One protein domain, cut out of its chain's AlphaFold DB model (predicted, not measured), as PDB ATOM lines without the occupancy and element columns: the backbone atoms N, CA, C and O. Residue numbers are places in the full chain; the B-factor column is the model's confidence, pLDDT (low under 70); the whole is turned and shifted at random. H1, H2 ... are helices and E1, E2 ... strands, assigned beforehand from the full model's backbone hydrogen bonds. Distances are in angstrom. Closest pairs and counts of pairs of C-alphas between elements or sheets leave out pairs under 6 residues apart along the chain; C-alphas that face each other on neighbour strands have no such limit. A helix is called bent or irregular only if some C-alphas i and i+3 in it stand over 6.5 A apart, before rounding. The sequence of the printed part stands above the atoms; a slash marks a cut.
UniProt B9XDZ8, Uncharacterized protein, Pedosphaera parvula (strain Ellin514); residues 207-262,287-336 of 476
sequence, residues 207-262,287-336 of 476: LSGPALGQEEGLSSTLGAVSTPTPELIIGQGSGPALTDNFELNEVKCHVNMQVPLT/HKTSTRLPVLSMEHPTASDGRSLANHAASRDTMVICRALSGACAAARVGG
ATOM      1  N   LEU A 207     -16.351 -49.477  -3.163       95.56
ATOM      2  CA  LEU A 207     -15.706 -49.089  -4.413       95.56
ATOM      3  C   LEU A 207     -15.920 -47.591  -4.628       95.56
ATOM      4  O   LEU A 207     -17.053 -47.144  -4.804       95.56
ATOM      5  N   SER A 208     -14.828 -46.829  -4.639       91.94
ATOM      6  CA  SER A 208     -14.839 -45.419  -5.032       91.94
ATOM      7  C   SER A 208     -14.168 -45.248  -6.394       91.94
ATOM      8  O   SER A 208     -13.073 -45.764  -6.634       91.94
ATOM      9  N   GLY A 209     -14.829 -44.517  -7.292       85.88
ATOM     10  CA  GLY A 209     -14.458 -44.432  -8.705       85.88
ATOM     11  C   GLY A 209     -15.176 -45.488  -9.568       85.88
ATOM     12  O   GLY A 209     -16.272 -45.924  -9.211       85.88
ATOM     13  N   PRO A 210     -14.596 -45.888 -10.714       91.50
ATOM     14  CA  PRO A 210     -13.277 -45.492 -11.208       91.50
ATOM     15  C   PRO A 210     -13.249 -44.071 -11.775       91.50
ATOM     16  O   PRO A 210     -14.187 -43.626 -12.432       91.50
ATOM     17  N   ALA A 211     -12.129 -43.394 -11.553       91.88
ATOM     18  CA  ALA A 211     -11.689 -42.249 -12.326       91.88
ATOM     19  C   ALA A 211     -11.182 -42.717 -13.683       91.88
ATOM     20  O   ALA A 211     -10.333 -43.606 -13.731       91.88
ATOM     21  N   LEU A 212     -11.667 -42.123 -14.772       92.69
ATOM     22  CA  LEU A 212     -11.223 -42.452 -16.125       92.69
ATOM     23  C   LEU A 212     -10.569 -41.243 -16.784       92.69
ATOM     24  O   LEU A 212     -11.011 -40.107 -16.610       92.69
ATOM     25  N   GLY A 213      -9.535 -41.503 -17.575       90.38
ATOM     26  CA  GLY A 213      -8.798 -40.472 -18.282       90.38
ATOM     27  C   GLY A 213      -8.050 -41.009 -19.492       90.38
ATOM     28  O   GLY A 213      -8.141 -42.184 -19.855       90.38
ATOM     29  N   GLN A 214      -7.316 -40.106 -20.124       85.19
ATOM     30  CA  GLN A 214      -6.408 -40.385 -21.235       85.19
ATOM     31  C   GLN A 214      -4.953 -40.436 -20.743       85.19
ATOM     32  O   GLN A 214      -4.691 -40.271 -19.553       85.19
ATOM     33  N   GLU A 215      -3.996 -40.630 -21.648       77.62
ATOM     34  CA  GLU A 215      -2.576 -40.785 -21.316       77.62
ATOM     35  C   GLU A 215      -2.038 -39.597 -20.504       77.62
ATOM     36  O   GLU A 215      -1.487 -39.784 -19.423       77.62
ATOM     37  N   GLU A 216      -2.314 -38.376 -20.964       73.00
ATOM     38  CA  GLU A 216      -2.000 -37.121 -20.259       73.00
ATOM     39  C   GLU A 216      -2.938 -36.853 -19.061       73.00
ATOM     40  O   GLU A 216      -2.726 -35.931 -18.279       73.00
ATOM     41  N   GLY A 217      -3.990 -37.657 -18.905       74.75
ATOM     42  CA  GLY A 217      -4.958 -37.598 -17.811       74.75
ATOM     43  C   GLY A 217      -4.653 -38.544 -16.645       74.75
ATOM     44  O   GLY A 217      -5.450 -38.593 -15.712       74.75
ATOM     45  N   LEU A 218      -3.539 -39.295 -16.649       83.88
ATOM     46  CA  LEU A 218      -3.219 -40.188 -15.523       83.88
ATOM     47  C   LEU A 218      -3.119 -39.401 -14.206       83.88
ATOM     48  O   LEU A 218      -3.761 -39.776 -13.228       83.88
ATOM     49  N   SER A 219      -2.411 -38.269 -14.222       87.50
ATOM     50  CA  SER A 219      -2.281 -37.336 -13.096       87.50
ATOM     51  C   SER A 219      -3.630 -37.039 -12.429       87.50
ATOM     52  O   SER A 219      -3.838 -37.289 -11.242       87.50
ATOM     53  N   SER A 220      -4.611 -36.616 -13.223       85.06
ATOM     54  CA  SER A 220      -5.923 -36.242 -12.714       85.06
ATOM     55  C   SER A 220      -6.733 -37.451 -12.244       85.06
ATOM     56  O   SER A 220      -7.378 -37.377 -11.196       85.06
ATOM     57  N   THR A 221      -6.642 -38.600 -12.926       89.88
ATOM     58  CA  THR A 221      -7.266 -39.834 -12.416       89.88
ATOM     59  C   THR A 221      -6.721 -40.237 -11.047       89.88
ATOM     60  O   THR A 221      -7.512 -40.608 -10.183       89.88
ATOM     61  N   LEU A 222      -5.408 -40.100 -10.810       91.25
ATOM     62  CA  LEU A 222      -4.799 -40.373  -9.507       91.25
ATOM     63  C   LEU A 222      -5.229 -39.349  -8.462       91.25
ATOM     64  O   LEU A 222      -5.649 -39.744  -7.378       91.25
ATOM     65  N   GLY A 223      -5.190 -38.054  -8.787       88.62
ATOM     66  CA  GLY A 223      -5.619 -36.987  -7.880       88.62
ATOM     67  C   GLY A 223      -7.055 -37.155  -7.376       88.62
ATOM     68  O   GLY A 223      -7.365 -36.780  -6.246       88.62
ATOM     69  N   ALA A 224      -7.923 -37.782  -8.173       87.94
ATOM     70  CA  ALA A 224      -9.308 -38.019  -7.796       87.94
ATOM     71  C   ALA A 224      -9.519 -39.204  -6.837       87.94
ATOM     72  O   ALA A 224     -10.589 -39.304  -6.239       87.94
ATOM     73  N   VAL A 225      -8.531 -40.094  -6.684       90.12
ATOM     74  CA  VAL A 225      -8.640 -41.284  -5.818       90.12
ATOM     75  C   VAL A 225      -7.526 -41.421  -4.779       90.12
ATOM     76  O   VAL A 225      -7.591 -42.316  -3.936       90.12
ATOM     77  N   SER A 226      -6.523 -40.537  -4.794       87.00
ATOM     78  CA  SER A 226      -5.345 -40.600  -3.921       87.00
ATOM     79  C   SER A 226      -5.544 -40.010  -2.525       87.00
ATOM     80  O   SER A 226      -4.685 -40.209  -1.664       87.00
ATOM     81  N   THR A 227      -6.647 -39.291  -2.284       85.38
ATOM     82  CA  THR A 227      -6.933 -38.619  -1.006       85.38
ATOM     83  C   THR A 227      -8.215 -39.163  -0.367       85.38
ATOM     84  O   THR A 227      -9.224 -39.244  -1.061       85.38
ATOM     85  N   PRO A 228      -8.215 -39.546   0.930       88.69
ATOM     86  CA  PRO A 228      -7.072 -39.595   1.865       88.69
ATOM     87  C   PRO A 228      -5.969 -40.560   1.391       88.69
ATOM     88  O   PRO A 228      -6.195 -41.306   0.460       88.69
ATOM     89  N   THR A 229      -4.762 -40.575   1.954       92.06
ATOM     90  CA  THR A 229      -3.682 -41.453   1.440       92.06
ATOM     91  C   THR A 229      -4.053 -42.949   1.544       92.06
ATOM     92  O   THR A 229      -4.531 -43.347   2.604       92.06
ATOM     93  N   PRO A 230      -3.895 -43.774   0.483       95.19
ATOM     94  CA  PRO A 230      -4.168 -45.217   0.543       95.19
ATOM     95  C   PRO A 230      -3.090 -45.980   1.327       95.19
ATOM     96  O   PRO A 230      -1.974 -45.493   1.495       95.19
ATOM     97  N   GLU A 231      -3.405 -47.198   1.769       96.38
ATOM     98  CA  GLU A 231      -2.465 -48.090   2.470       96.38
ATOM     99  C   GLU A 231      -1.589 -48.895   1.503       96.38
ATOM    100  O   GLU A 231      -0.472 -49.279   1.843       96.38
ATOM    101  N   LEU A 232      -2.094 -49.155   0.296       97.69
ATOM    102  CA  LEU A 232      -1.432 -49.952  -0.730       97.69
ATOM    103  C   LEU A 232      -1.821 -49.454  -2.121       97.69
ATOM    104  O   LEU A 232      -2.965 -49.054  -2.353       97.69
ATOM    105  N   ILE A 233      -0.887 -49.553  -3.063       98.12
ATOM    106  CA  ILE A 233      -1.151 -49.348  -4.485       98.12
ATOM    107  C   ILE A 233      -0.998 -50.679  -5.217       98.12
ATOM    108  O   ILE A 233       0.050 -51.319  -5.135       98.12
ATOM    109  N   ILE A 234      -2.026 -51.077  -5.964       98.38
ATOM    110  CA  ILE A 234      -1.909 -52.098  -7.002       98.38
ATOM    111  C   ILE A 234      -1.753 -51.380  -8.338       98.38
ATOM    112  O   ILE A 234      -2.721 -50.853  -8.893       98.38
ATOM    113  N   GLY A 235      -0.517 -51.331  -8.816       96.69
ATOM    114  CA  GLY A 235      -0.170 -50.753 -10.105       96.69
ATOM    115  C   GLY A 235      -0.152 -51.793 -11.221       96.69
ATOM    116  O   GLY A 235      -0.400 -52.983 -10.996       96.69
ATOM    117  N   GLN A 236       0.159 -51.349 -12.436       94.62
ATOM    118  CA  GLN A 236       0.233 -52.238 -13.591       94.62
ATOM    119  C   GLN A 236       1.607 -52.904 -13.659       94.62
ATOM    120  O   GLN A 236       1.683 -54.136 -13.686       94.62
ATOM    121  N   GLY A 237       2.681 -52.103 -13.649       94.94
ATOM    122  CA  GLY A 237       4.061 -52.609 -13.647       94.94
ATOM    123  C   GLY A 237       4.375 -53.503 -14.850       94.94
ATOM    124  O   GLY A 237       5.067 -54.515 -14.730       94.94
ATOM    125  N   SER A 238       3.774 -53.194 -16.001       94.31
ATOM    126  CA  SER A 238       3.850 -54.030 -17.202       94.31
ATOM    127  C   SER A 238       5.176 -53.907 -17.941       94.31
ATOM    128  O   SER A 238       5.495 -54.749 -18.775       94.31
ATOM    129  N   GLY A 239       5.947 -52.863 -17.670       92.94
ATOM    130  CA  GLY A 239       7.106 -52.519 -18.464       92.94
ATOM    131  C   GLY A 239       6.747 -52.128 -19.909       92.94
ATOM    132  O   GLY A 239       5.568 -51.988 -20.262       92.94
ATOM    133  N   PRO A 240       7.764 -51.947 -20.766       95.19
ATOM    134  CA  PRO A 240       9.185 -51.863 -20.412       95.19
ATOM    135  C   PRO A 240       9.479 -50.703 -19.443       95.19
ATOM    136  O   PRO A 240       8.607 -49.871 -19.198       95.19
ATOM    137  N   ALA A 241      10.702 -50.609 -18.917       96.25
ATOM    138  CA  ALA A 241      11.076 -49.660 -17.860       96.25
ATOM    139  C   ALA A 241      10.636 -48.201 -18.113       96.25
ATOM    140  O   ALA A 241      10.263 -47.506 -17.176       96.25
ATOM    141  N   LEU A 242      10.609 -47.732 -19.366       92.12
ATOM    142  CA  LEU A 242      10.092 -46.397 -19.706       92.12
ATOM    143  C   LEU A 242       8.599 -46.220 -19.377       92.12
ATOM    144  O   LEU A 242       8.206 -45.174 -18.865       92.12
ATOM    145  N   THR A 243       7.773 -47.232 -19.643       91.75
ATOM    146  CA  THR A 243       6.346 -47.240 -19.286       91.75
ATOM    147  C   THR A 243       6.172 -47.257 -17.774       91.75
ATOM    148  O   THR A 243       5.373 -46.486 -17.244       91.75
ATOM    149  N   ASP A 244       6.955 -48.088 -17.088       95.62
ATOM    150  CA  ASP A 244       6.932 -48.182 -15.627       95.62
ATOM    151  C   ASP A 244       7.378 -46.870 -14.968       95.62
ATOM    152  O   ASP A 244       6.767 -46.432 -14.000       95.62
ATOM    153  N   ASN A 245       8.396 -46.197 -15.512       95.44
ATOM    154  CA  ASN A 245       8.878 -44.914 -14.998       95.44
ATOM    155  C   ASN A 245       7.809 -43.816 -15.085       95.44
ATOM    156  O   ASN A 245       7.738 -42.972 -14.195       95.44
ATOM    157  N   PHE A 246       6.970 -43.829 -16.128       92.69
ATOM    158  CA  PHE A 246       5.829 -42.915 -16.216       92.69
ATOM    159  C   PHE A 246       4.820 -43.183 -15.092       92.69
ATOM    160  O   PHE A 246       4.406 -42.252 -14.406       92.69
ATOM    161  N   GLU A 247       4.474 -44.454 -14.852       94.44
ATOM    162  CA  GLU A 247       3.580 -44.844 -13.753       94.44
ATOM    163  C   GLU A 247       4.146 -44.422 -12.387       94.44
ATOM    164  O   GLU A 247       3.445 -43.781 -11.605       94.44
ATOM    165  N   LEU A 248       5.428 -44.701 -12.121       96.31
ATOM    166  CA  LEU A 248       6.097 -44.309 -10.875       96.31
ATOM    167  C   LEU A 248       6.125 -42.793 -10.680       96.31
ATOM    168  O   LEU A 248       5.873 -42.318  -9.573       96.31
ATOM    169  N   ASN A 249       6.406 -42.024 -11.736       95.44
ATOM    170  CA  ASN A 249       6.431 -40.568 -11.658       95.44
ATOM    171  C   ASN A 249       5.056 -40.003 -11.278       95.44
ATOM    172  O   ASN A 249       4.954 -39.195 -10.357       95.44
ATOM    173  N   GLU A 250       3.991 -40.480 -11.926       93.81
ATOM    174  CA  GLU A 250       2.627 -40.047 -11.613       93.81
ATOM    175  C   GLU A 250       2.207 -40.456 -10.197       93.81
ATOM    176  O   GLU A 250       1.638 -39.651  -9.455       93.81
ATOM    177  N   VAL A 251       2.554 -41.672  -9.770       95.50
ATOM    178  CA  VAL A 251       2.307 -42.137  -8.401       95.50
ATOM    179  C   VAL A 251       3.058 -41.281  -7.380       95.50
ATOM    180  O   VAL A 251       2.473 -40.880  -6.376       95.50
ATOM    181  N   LYS A 252       4.329 -40.952  -7.629       95.62
ATOM    182  CA  LYS A 252       5.152 -40.103  -6.756       95.62
ATOM    183  C   LYS A 252       4.579 -38.693  -6.591       95.62
ATOM    184  O   LYS A 252       4.690 -38.130  -5.505       95.62
ATOM    185  N   CYS A 253       3.950 -38.142  -7.629       93.94
ATOM    186  CA  CYS A 253       3.304 -36.830  -7.574       93.94
ATOM    187  C   CYS A 253       2.030 -36.810  -6.710       93.94
ATOM    188  O   CYS A 253       1.713 -35.773  -6.132       93.94
ATOM    189  N   HIS A 254       1.308 -37.932  -6.600       94.00
ATOM    190  CA  HIS A 254      -0.025 -37.968  -5.972       94.00
ATOM    191  C   HIS A 254      -0.092 -38.759  -4.669       94.00
ATOM    192  O   HIS A 254      -1.037 -38.587  -3.898       94.00
ATOM    193  N   VAL A 255       0.874 -39.643  -4.420       95.12
ATOM    194  CA  VAL A 255       0.860 -40.561  -3.283       95.12
ATOM    195  C   VAL A 255       2.216 -40.598  -2.599       95.12
ATOM    196  O   VAL A 255       3.261 -40.791  -3.225       95.12
ATOM    197  N   ASN A 256       2.179 -40.485  -1.272       94.00
ATOM    198  CA  ASN A 256       3.348 -40.550  -0.403       94.00
ATOM    199  C   ASN A 256       4.233 -41.775  -0.732       94.00
ATOM    200  O   ASN A 256       3.728 -42.885  -0.908       94.00
ATOM    201  N   MET A 257       5.555 -41.578  -0.798       95.69
ATOM    202  CA  MET A 257       6.558 -42.619  -1.082       95.69
ATOM    203  C   MET A 257       6.564 -43.784  -0.079       95.69
ATOM    204  O   MET A 257       7.060 -44.858  -0.407       95.69
ATOM    205  N   GLN A 258       6.003 -43.592   1.118       95.19
ATOM    206  CA  GLN A 258       5.872 -44.645   2.132       95.19
ATOM    207  C   GLN A 258       4.775 -45.667   1.808       95.19
ATOM    208  O   GLN A 258       4.775 -46.753   2.380       95.19
ATOM    209  N   VAL A 259       3.847 -45.342   0.899       97.25
ATOM    210  CA  VAL A 259       2.808 -46.288   0.479       97.25
ATOM    211  C   VAL A 259       3.436 -47.340  -0.445       97.25
ATOM    212  O   VAL A 259       3.966 -46.966  -1.501       97.25
ATOM    213  N   PRO A 260       3.395 -48.635  -0.085       97.69
ATOM    214  CA  PRO A 260       3.983 -49.690  -0.892       97.69
ATOM    215  C   PRO A 260       3.211 -49.924  -2.195       97.69
ATOM    216  O   PRO A 260       2.017 -49.630  -2.307       97.69
ATOM    217  N   LEU A 261       3.909 -50.500  -3.171       97.94
ATOM    218  CA  LEU A 261       3.390 -50.832  -4.494       97.94
ATOM    219  C   LEU A 261       3.460 -52.350  -4.743       97.94
ATOM    220  O   LEU A 261       4.380 -53.029  -4.288       97.94
ATOM    221  N   THR A 262       2.480 -52.900  -5.453       98.19
ATOM    222  CA  THR A 262       2.466 -54.302  -5.900       98.19
ATOM    223  C   THR A 262       1.721 -54.456  -7.223       98.19
ATOM    224  O   THR A 262       0.969 -53.566  -7.615       98.19
ATOM    225  N   HIS A 287      -9.531 -56.632   1.505       94.00
ATOM    226  CA  HIS A 287     -10.392 -55.823   2.361       94.00
ATOM    227  C   HIS A 287     -11.342 -56.689   3.202       94.00
ATOM    228  O   HIS A 287     -11.398 -56.542   4.423       94.00
ATOM    229  N   LYS A 288     -12.059 -57.628   2.568       91.06
ATOM    230  CA  LYS A 288     -13.064 -58.471   3.240       91.06
ATOM    231  C   LYS A 288     -12.461 -59.468   4.219       91.06
ATOM    232  O   LYS A 288     -13.024 -59.701   5.282       91.06
ATOM    233  N   THR A 289     -11.350 -60.089   3.847       88.62
ATOM    234  CA  THR A 289     -10.785 -61.195   4.629       88.62
ATOM    235  C   THR A 289      -9.738 -60.727   5.635       88.62
ATOM    236  O   THR A 289      -9.414 -61.464   6.559       88.62
ATOM    237  N   SER A 290      -9.190 -59.513   5.468       82.88
ATOM    238  CA  SER A 290      -7.993 -59.044   6.185       82.88
ATOM    239  C   SER A 290      -6.811 -60.030   6.088       82.88
ATOM    240  O   SER A 290      -5.922 -60.020   6.941       82.88
ATOM    241  N   THR A 291      -6.798 -60.895   5.065       82.75
ATOM    242  CA  THR A 291      -5.732 -61.876   4.830       82.75
ATOM    243  C   THR A 291      -4.648 -61.301   3.930       82.75
ATOM    244  O   THR A 291      -4.886 -60.411   3.110       82.75
ATOM    245  N   ARG A 292      -3.428 -61.819   4.098       89.12
ATOM    246  CA  ARG A 292      -2.330 -61.562   3.167       89.12
ATOM    247  C   ARG A 292      -2.535 -62.399   1.916       89.12
ATOM    248  O   ARG A 292      -2.810 -63.588   2.035       89.12
ATOM    249  N   LEU A 293      -2.326 -61.806   0.747       92.69
ATOM    250  CA  LEU A 293      -2.386 -62.514  -0.529       92.69
ATOM    251  C   LEU A 293      -0.970 -62.744  -1.086       92.69
ATOM    252  O   LEU A 293      -0.360 -61.796  -1.584       92.69
ATOM    253  N   PRO A 294      -0.438 -63.987  -1.063       92.88
ATOM    254  CA  PRO A 294       0.863 -64.312  -1.662       92.88
ATOM    255  C   PRO A 294       0.929 -64.022  -3.166       92.88
ATOM    256  O   PRO A 294       1.991 -63.744  -3.711       92.88
ATOM    257  N   VAL A 295      -0.221 -64.028  -3.845       94.00
ATOM    258  CA  VAL A 295      -0.338 -63.678  -5.269       94.00
ATOM    259  C   VAL A 295      -0.058 -62.195  -5.574       94.00
ATOM    260  O   VAL A 295      -0.079 -61.800  -6.736       94.00
ATOM    261  N   LEU A 296       0.184 -61.370  -4.550       95.62
ATOM    262  CA  LEU A 296       0.607 -59.967  -4.646       95.62
ATOM    263  C   LEU A 296       1.996 -59.743  -4.020       95.62
ATOM    264  O   LEU A 296       2.363 -58.617  -3.684       95.62
ATOM    265  N   SER A 297       2.760 -60.813  -3.812       94.12
ATOM    266  CA  SER A 297       4.134 -60.740  -3.325       94.12
ATOM    267  C   SER A 297       5.097 -60.345  -4.441       94.12
ATOM    268  O   SER A 297       5.115 -60.975  -5.503       94.12
ATOM    269  N   MET A 298       5.918 -59.331  -4.169       95.69
ATOM    270  CA  MET A 298       6.991 -58.851  -5.038       95.69
ATOM    271  C   MET A 298       8.337 -59.465  -4.636       95.69
ATOM    272  O   MET A 298       8.641 -59.581  -3.451       95.69
ATOM    273  N   GLU A 299       9.153 -59.837  -5.624       92.12
ATOM    274  CA  GLU A 299      10.487 -60.414  -5.385       92.12
ATOM    275  C   GLU A 299      11.523 -59.350  -4.993       92.12
ATOM    276  O   GLU A 299      12.346 -59.562  -4.103       92.12
ATOM    277  N   HIS A 300      11.477 -58.188  -5.648       95.56
ATOM    278  CA  HIS A 300      12.333 -57.055  -5.314       95.56
ATOM    279  C   HIS A 300      11.751 -56.275  -4.128       95.56
ATOM    280  O   HIS A 300      10.536 -56.100  -4.067       95.56
ATOM    281  N   PRO A 301      12.590 -55.748  -3.215       96.44
ATOM    282  CA  PRO A 301      12.117 -54.982  -2.062       96.44
ATOM    283  C   PRO A 301      11.712 -53.544  -2.413       96.44
ATOM    284  O   PRO A 301      10.943 -52.930  -1.679       96.44
ATOM    285  N   THR A 302      12.235 -52.987  -3.511       98.00
ATOM    286  CA  THR A 302      12.006 -51.593  -3.912       98.00
ATOM    287  C   THR A 302      11.894 -51.442  -5.427       98.00
ATOM    288  O   THR A 302      12.513 -52.195  -6.178       98.00
ATOM    289  N   ALA A 303      11.132 -50.446  -5.874       98.06
ATOM    290  CA  ALA A 303      11.082 -49.974  -7.255       98.06
ATOM    291  C   ALA A 303      12.300 -49.094  -7.598       98.06
ATOM    292  O   ALA A 303      13.075 -48.706  -6.718       98.06
ATOM    293  N   SER A 304      12.454 -48.744  -8.877       97.69
ATOM    294  CA  SER A 304      13.545 -47.903  -9.390       97.69
ATOM    295  C   SER A 304      13.565 -46.481  -8.813       97.69
ATOM    296  O   SER A 304      14.618 -45.846  -8.802       97.69
ATOM    297  N   ASP A 305      12.435 -45.985  -8.302       96.88
ATOM    298  CA  ASP A 305      12.306 -44.681  -7.637       96.88
ATOM    299  C   ASP A 305      12.559 -44.735  -6.115       96.88
ATOM    300  O   ASP A 305      12.458 -43.711  -5.435       96.88
ATOM    301  N   GLY A 306      12.883 -45.919  -5.578       97.50
ATOM    302  CA  GLY A 306      13.103 -46.167  -4.153       97.50
ATOM    303  C   GLY A 306      11.838 -46.476  -3.346       97.50
ATOM    304  O   GLY A 306      11.940 -46.689  -2.137       97.50
ATOM    305  N   ARG A 307      10.650 -46.523  -3.967       97.44
ATOM    306  CA  ARG A 307       9.403 -46.918  -3.294       97.44
ATOM    307  C   ARG A 307       9.451 -48.382  -2.869       97.44
ATOM    308  O   ARG A 307       9.920 -49.233  -3.621       97.44
ATOM    309  N   SER A 308       8.917 -48.685  -1.687       97.81
ATOM    310  CA  SER A 308       8.802 -50.060  -1.188       97.81
ATOM    311  C   SER A 308       7.861 -50.903  -2.057       97.81
ATOM    312  O   SER A 308       6.774 -50.453  -2.428       97.81
ATOM    313  N   LEU A 309       8.261 -52.137  -2.353       97.94
ATOM    314  CA  LEU A 309       7.434 -53.135  -3.026       97.94
ATOM    315  C   LEU A 309       6.910 -54.152  -2.007       97.94
ATOM    316  O   LEU A 309       7.645 -54.626  -1.139       97.94
ATOM    317  N   ALA A 310       5.620 -54.483  -2.088       94.44
ATOM    318  CA  ALA A 310       4.985 -55.321  -1.076       94.44
ATOM    319  C   ALA A 310       5.489 -56.773  -1.153       94.44
ATOM    320  O   ALA A 310       5.172 -57.504  -2.088       94.44
ATOM    321  N   ASN A 311       6.219 -57.225  -0.130       82.94
ATOM    322  CA  ASN A 311       6.612 -58.634  -0.006       82.94
ATOM    323  C   ASN A 311       5.393 -59.532   0.278       82.94
ATOM    324  O   ASN A 311       5.314 -60.643  -0.216       82.94
ATOM    325  N   HIS A 312       4.386 -59.035   0.999       74.00
ATOM    326  CA  HIS A 312       3.051 -59.633   1.078       74.00
ATOM    327  C   HIS A 312       2.031 -58.510   1.242       74.00
ATOM    328  O   HIS A 312       2.222 -57.631   2.082       74.00
ATOM    329  N   ALA A 313       0.949 -58.541   0.470       78.69
ATOM    330  CA  ALA A 313      -0.065 -57.497   0.519       78.69
ATOM    331  C   ALA A 313      -1.217 -57.895   1.449       78.69
ATOM    332  O   ALA A 313      -1.852 -58.930   1.248       78.69
ATOM    333  N   ALA A 314      -1.483 -57.064   2.454       85.25
ATOM    334  CA  ALA A 314      -2.753 -56.986   3.167       85.25
ATOM    335  C   ALA A 314      -3.084 -55.501   3.317       85.25
ATOM    336  O   ALA A 314      -2.206 -54.708   3.649       85.25
ATOM    337  N   SER A 315      -4.323 -55.128   3.028       91.88
ATOM    338  CA  SER A 315      -4.751 -53.732   2.986       91.88
ATOM    339  C   SER A 315      -6.259 -53.667   3.177       91.88
ATOM    340  O   SER A 315      -6.992 -54.497   2.636       91.88
ATOM    341  N   ARG A 316      -6.728 -52.668   3.923       92.94
ATOM    342  CA  ARG A 316      -8.149 -52.304   4.007       92.94
ATOM    343  C   ARG A 316      -8.493 -51.114   3.133       92.94
ATOM    344  O   ARG A 316      -9.679 -50.878   2.914       92.94
ATOM    345  N   ASP A 317      -7.487 -50.411   2.631       95.25
ATOM    346  CA  ASP A 317      -7.671 -49.281   1.735       95.25
ATOM    347  C   ASP A 317      -6.653 -49.299   0.586       95.25
ATOM    348  O   ASP A 317      -5.501 -48.887   0.730       95.25
ATOM    349  N   THR A 318      -7.072 -49.841  -0.554       97.31
ATOM    350  CA  THR A 318      -6.196 -50.088  -1.701       97.31
ATOM    351  C   THR A 318      -6.585 -49.217  -2.881       97.31
ATOM    352  O   THR A 318      -7.739 -49.212  -3.314       97.31
ATOM    353  N   MET A 319      -5.600 -48.539  -3.461       97.31
ATOM    354  CA  MET A 319      -5.750 -47.845  -4.733       97.31
ATOM    355  C   MET A 319      -5.302 -48.755  -5.879       97.31
ATOM    356  O   MET A 319      -4.245 -49.372  -5.810       97.31
ATOM    357  N   VAL A 320      -6.096 -48.828  -6.942       97.81
ATOM    358  CA  VAL A 320      -5.797 -49.579  -8.166       97.81
ATOM    359  C   VAL A 320      -5.557 -48.597  -9.300       97.81
ATOM    360  O   VAL A 320      -6.346 -47.669  -9.473       97.81
ATOM    361  N   ILE A 321      -4.500 -48.817 -10.082       96.12
ATOM    362  CA  ILE A 321      -4.125 -47.983 -11.229       96.12
ATOM    363  C   ILE A 321      -3.999 -48.863 -12.474       96.12
ATOM    364  O   ILE A 321      -3.472 -49.972 -12.420       96.12
ATOM    365  N   CYS A 322      -4.459 -48.353 -13.612       94.94
ATOM    366  CA  CYS A 322      -4.268 -48.963 -14.919       94.94
ATOM    367  C   CYS A 322      -3.913 -47.891 -15.951       94.94
ATOM    368  O   CYS A 322      -4.616 -46.887 -16.069       94.94
ATOM    369  N   ARG A 323      -2.882 -48.149 -16.761       91.69
ATOM    370  CA  ARG A 323      -2.528 -47.357 -17.945       91.69
ATOM    371  C   ARG A 323      -2.323 -48.288 -19.133       91.69
ATOM    372  O   ARG A 323      -1.299 -48.956 -19.277       91.69
ATOM    373  N   ALA A 324      -3.305 -48.313 -20.019       89.25
ATOM    374  CA  ALA A 324      -3.218 -49.078 -21.246       89.25
ATOM    375  C   ALA A 324      -2.256 -48.437 -22.258       89.25
ATOM    376  O   ALA A 324      -2.185 -47.216 -22.378       89.25
ATOM    377  N   LEU A 325      -1.619 -49.272 -23.086       81.75
ATOM    378  CA  LEU A 325      -0.768 -48.824 -24.201       81.75
ATOM    379  C   LEU A 325      -1.526 -48.003 -25.258       81.75
ATOM    380  O   LEU A 325      -0.920 -47.222 -25.982       81.75
ATOM    381  N   SER A 326      -2.854 -48.143 -25.342       78.50
ATOM    382  CA  SER A 326      -3.692 -47.297 -26.202       78.50
ATOM    383  C   SER A 326      -3.861 -45.868 -25.668       78.50
ATOM    384  O   SER A 326      -4.396 -45.019 -26.376       78.50
ATOM    385  N   GLY A 327      -3.433 -45.602 -24.431       83.44
ATOM    386  CA  GLY A 327      -3.574 -44.320 -23.742       83.44
ATOM    387  C   GLY A 327      -4.760 -44.237 -22.780       83.44
ATOM    388  O   GLY A 327      -4.932 -43.201 -22.155       83.44
ATOM    389  N   ALA A 328      -5.562 -45.294 -22.620       91.25
ATOM    390  CA  ALA A 328      -6.642 -45.292 -21.631       91.25
ATOM    391  C   ALA A 328      -6.067 -45.425 -20.217       91.25
ATOM    392  O   ALA A 328      -5.365 -46.395 -19.923       91.25
ATOM    393  N   CYS A 329      -6.399 -44.478 -19.345       92.94
ATOM    394  CA  CYS A 329      -5.990 -44.463 -17.947       92.94
ATOM    395  C   CYS A 329      -7.211 -44.626 -17.048       92.94
ATOM    396  O   CYS A 329      -8.290 -44.101 -17.333       92.94
ATOM    397  N   ALA A 330      -7.042 -45.355 -15.952       94.38
ATOM    398  CA  ALA A 330      -8.076 -45.504 -14.949       94.38
ATOM    399  C   ALA A 330      -7.473 -45.683 -13.559       94.38
ATOM    400  O   ALA A 330      -6.440 -46.337 -13.401       94.38
ATOM    401  N   ALA A 331      -8.153 -45.148 -12.553       95.12
ATOM    402  CA  ALA A 331      -7.802 -45.353 -11.157       95.12
ATOM    403  C   ALA A 331      -9.061 -45.552 -10.310       95.12
ATOM    404  O   ALA A 331     -10.103 -44.961 -10.581       95.12
ATOM    405  N   ALA A 332      -8.997 -46.396  -9.292       95.62
ATOM    406  CA  ALA A 332     -10.115 -46.640  -8.387       95.62
ATOM    407  C   ALA A 332      -9.604 -46.962  -6.988       95.62
ATOM    408  O   ALA A 332      -8.426 -47.270  -6.799       95.62
ATOM    409  N   ARG A 333     -10.500 -46.913  -6.007       95.25
ATOM    410  CA  ARG A 333     -10.185 -47.211  -4.615       95.25
ATOM    411  C   ARG A 333     -11.133 -48.258  -4.063       95.25
ATOM    412  O   ARG A 333     -12.339 -48.172  -4.286       95.25
ATOM    413  N   VAL A 334     -10.580 -49.235  -3.356       96.69
ATOM    414  CA  VAL A 334     -11.337 -50.296  -2.694       96.69
ATOM    415  C   VAL A 334     -11.098 -50.227  -1.190       96.69
ATOM    416  O   VAL A 334      -9.968 -50.375  -0.727       96.69
ATOM    417  N   GLY A 335     -12.181 -50.035  -0.441       93.50
ATOM    418  CA  GLY A 335     -12.172 -49.803   0.997       93.50
ATOM    419  C   GLY A 335     -11.970 -48.333   1.375       93.50
ATOM    420  O   GLY A 335     -12.280 -47.436   0.592       93.50
ATOM    421  N   GLY A 336     -11.497 -48.095   2.601       86.19
ATOM    422  CA  GLY A 336     -11.322 -46.746   3.144       86.19
ATOM    423  C   GLY A 336     -12.628 -45.974   3.379       86.19
ATOM    424  O   GLY A 336     -13.713 -46.548   3.502       86.19
TER     425      GLY A 336
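AT A GLANCE: This is residues 207 to 262 and 287 to 336 of the 476 residues of an uncharacterized protein of Pedosphaera parvula (strain Ellin514) (UniProt B9XDZ8). A twisted sheet of four strands, E1, E4, E3 and E2 in that order, makes a wall with the short helix H1 packed along it over E4 and, only just, E1, while the longer H2 slants away past E3 and meets H1 through residues 250 to 254 alone. A long stretch with no named element, residues 287 to 316, winds round the outside, much of it on the E2 side. There are 106 residues printed, with two named helices and four named strands in the order E1 H1 E2 H2 E3 E4; the sheet is mixed. Helices hold 23 and strands 24 residues, a mixed class with under half of the printed residues in named elements. The whole is compact, with a radius of gyration of the C-alphas of 12.9 A and spans of 35 by 29 by 22 A.

IN THESE COORDINATES: Start at C-alpha 207, at (-15.706, -49.089, -4.413), where E1, residues 207 to 213, begins its 17.7 A. Its neighbour E4, residues 329 to 335, runs 20.6 A and ends at C-alpha 335, at (-12.172, -49.803, 0.997). Next come E3, residues 317 to 323, 20.4 A, and E2, residues 232 to 234, 6.6 A. H1, residues 215 to 223, covers 14.3 A and is irregular: C-alphas 216 and 219 are 7.2 A apart. Find C-alpha 241 at (11.076, -49.660, -17.860); from there H2, residues 241 to 254, runs 20.0 A.

HOW THE PARTS SIT: Look first at the hairpin E3 and E4, antiparallel at 167 degrees, with N 320 and O 332 2.8 A apart. E1 and E4 are antiparallel at 170 degrees, with N 211 and O 331 at 2.7 A. E3 and E2 are parallel at 29 degrees, with N 234 and O 319 at 2.8 A. The edge strands E1 and E2 are apart; with H1 they form a split strand-helix-strand unit, two strands running the same way with E4 and E3 between them, and its crossover is right-handed. H1 is on the sheet at a height of 7.0 A over it and runs along the strands, at 10 degrees to E4 on the local plane; the C-alphas of Leu 218 and Cys 329 are their closest, 5.6 A. H1 and H2, on one face of the sheet, make two layers with it. They touch, H2 with residues 250 to 254 alone, closest at the C-alphas of Ser 219 and Glu 250, 5.8 A, and run the same way at a shallow tilt of 34.7 degrees, only just short of steep. The closest C-alphas of H2 and E3 are those of Glu 247 and Arg 323, 7.8 A. Every O i to N i+4 pair is within hydrogen-bond range in H2, and 3 of 5 in H1.

THE WHOLE: The C-alphas farthest apart, those of Glu 216 and Thr 289, are 35.7 A apart. Look for the cut after residue 262: residues 263 to 286 are not printed, and C-alphas 262 and 287 are 15.4 A apart across it, on the link from H2 to E3. Of the links printed whole, none is long. Residues 261 to 262 pair, parallel, with residues 233 to 234 of E2. The mean pLDDT of the printed part is 92.1, and no printed residue is under 70.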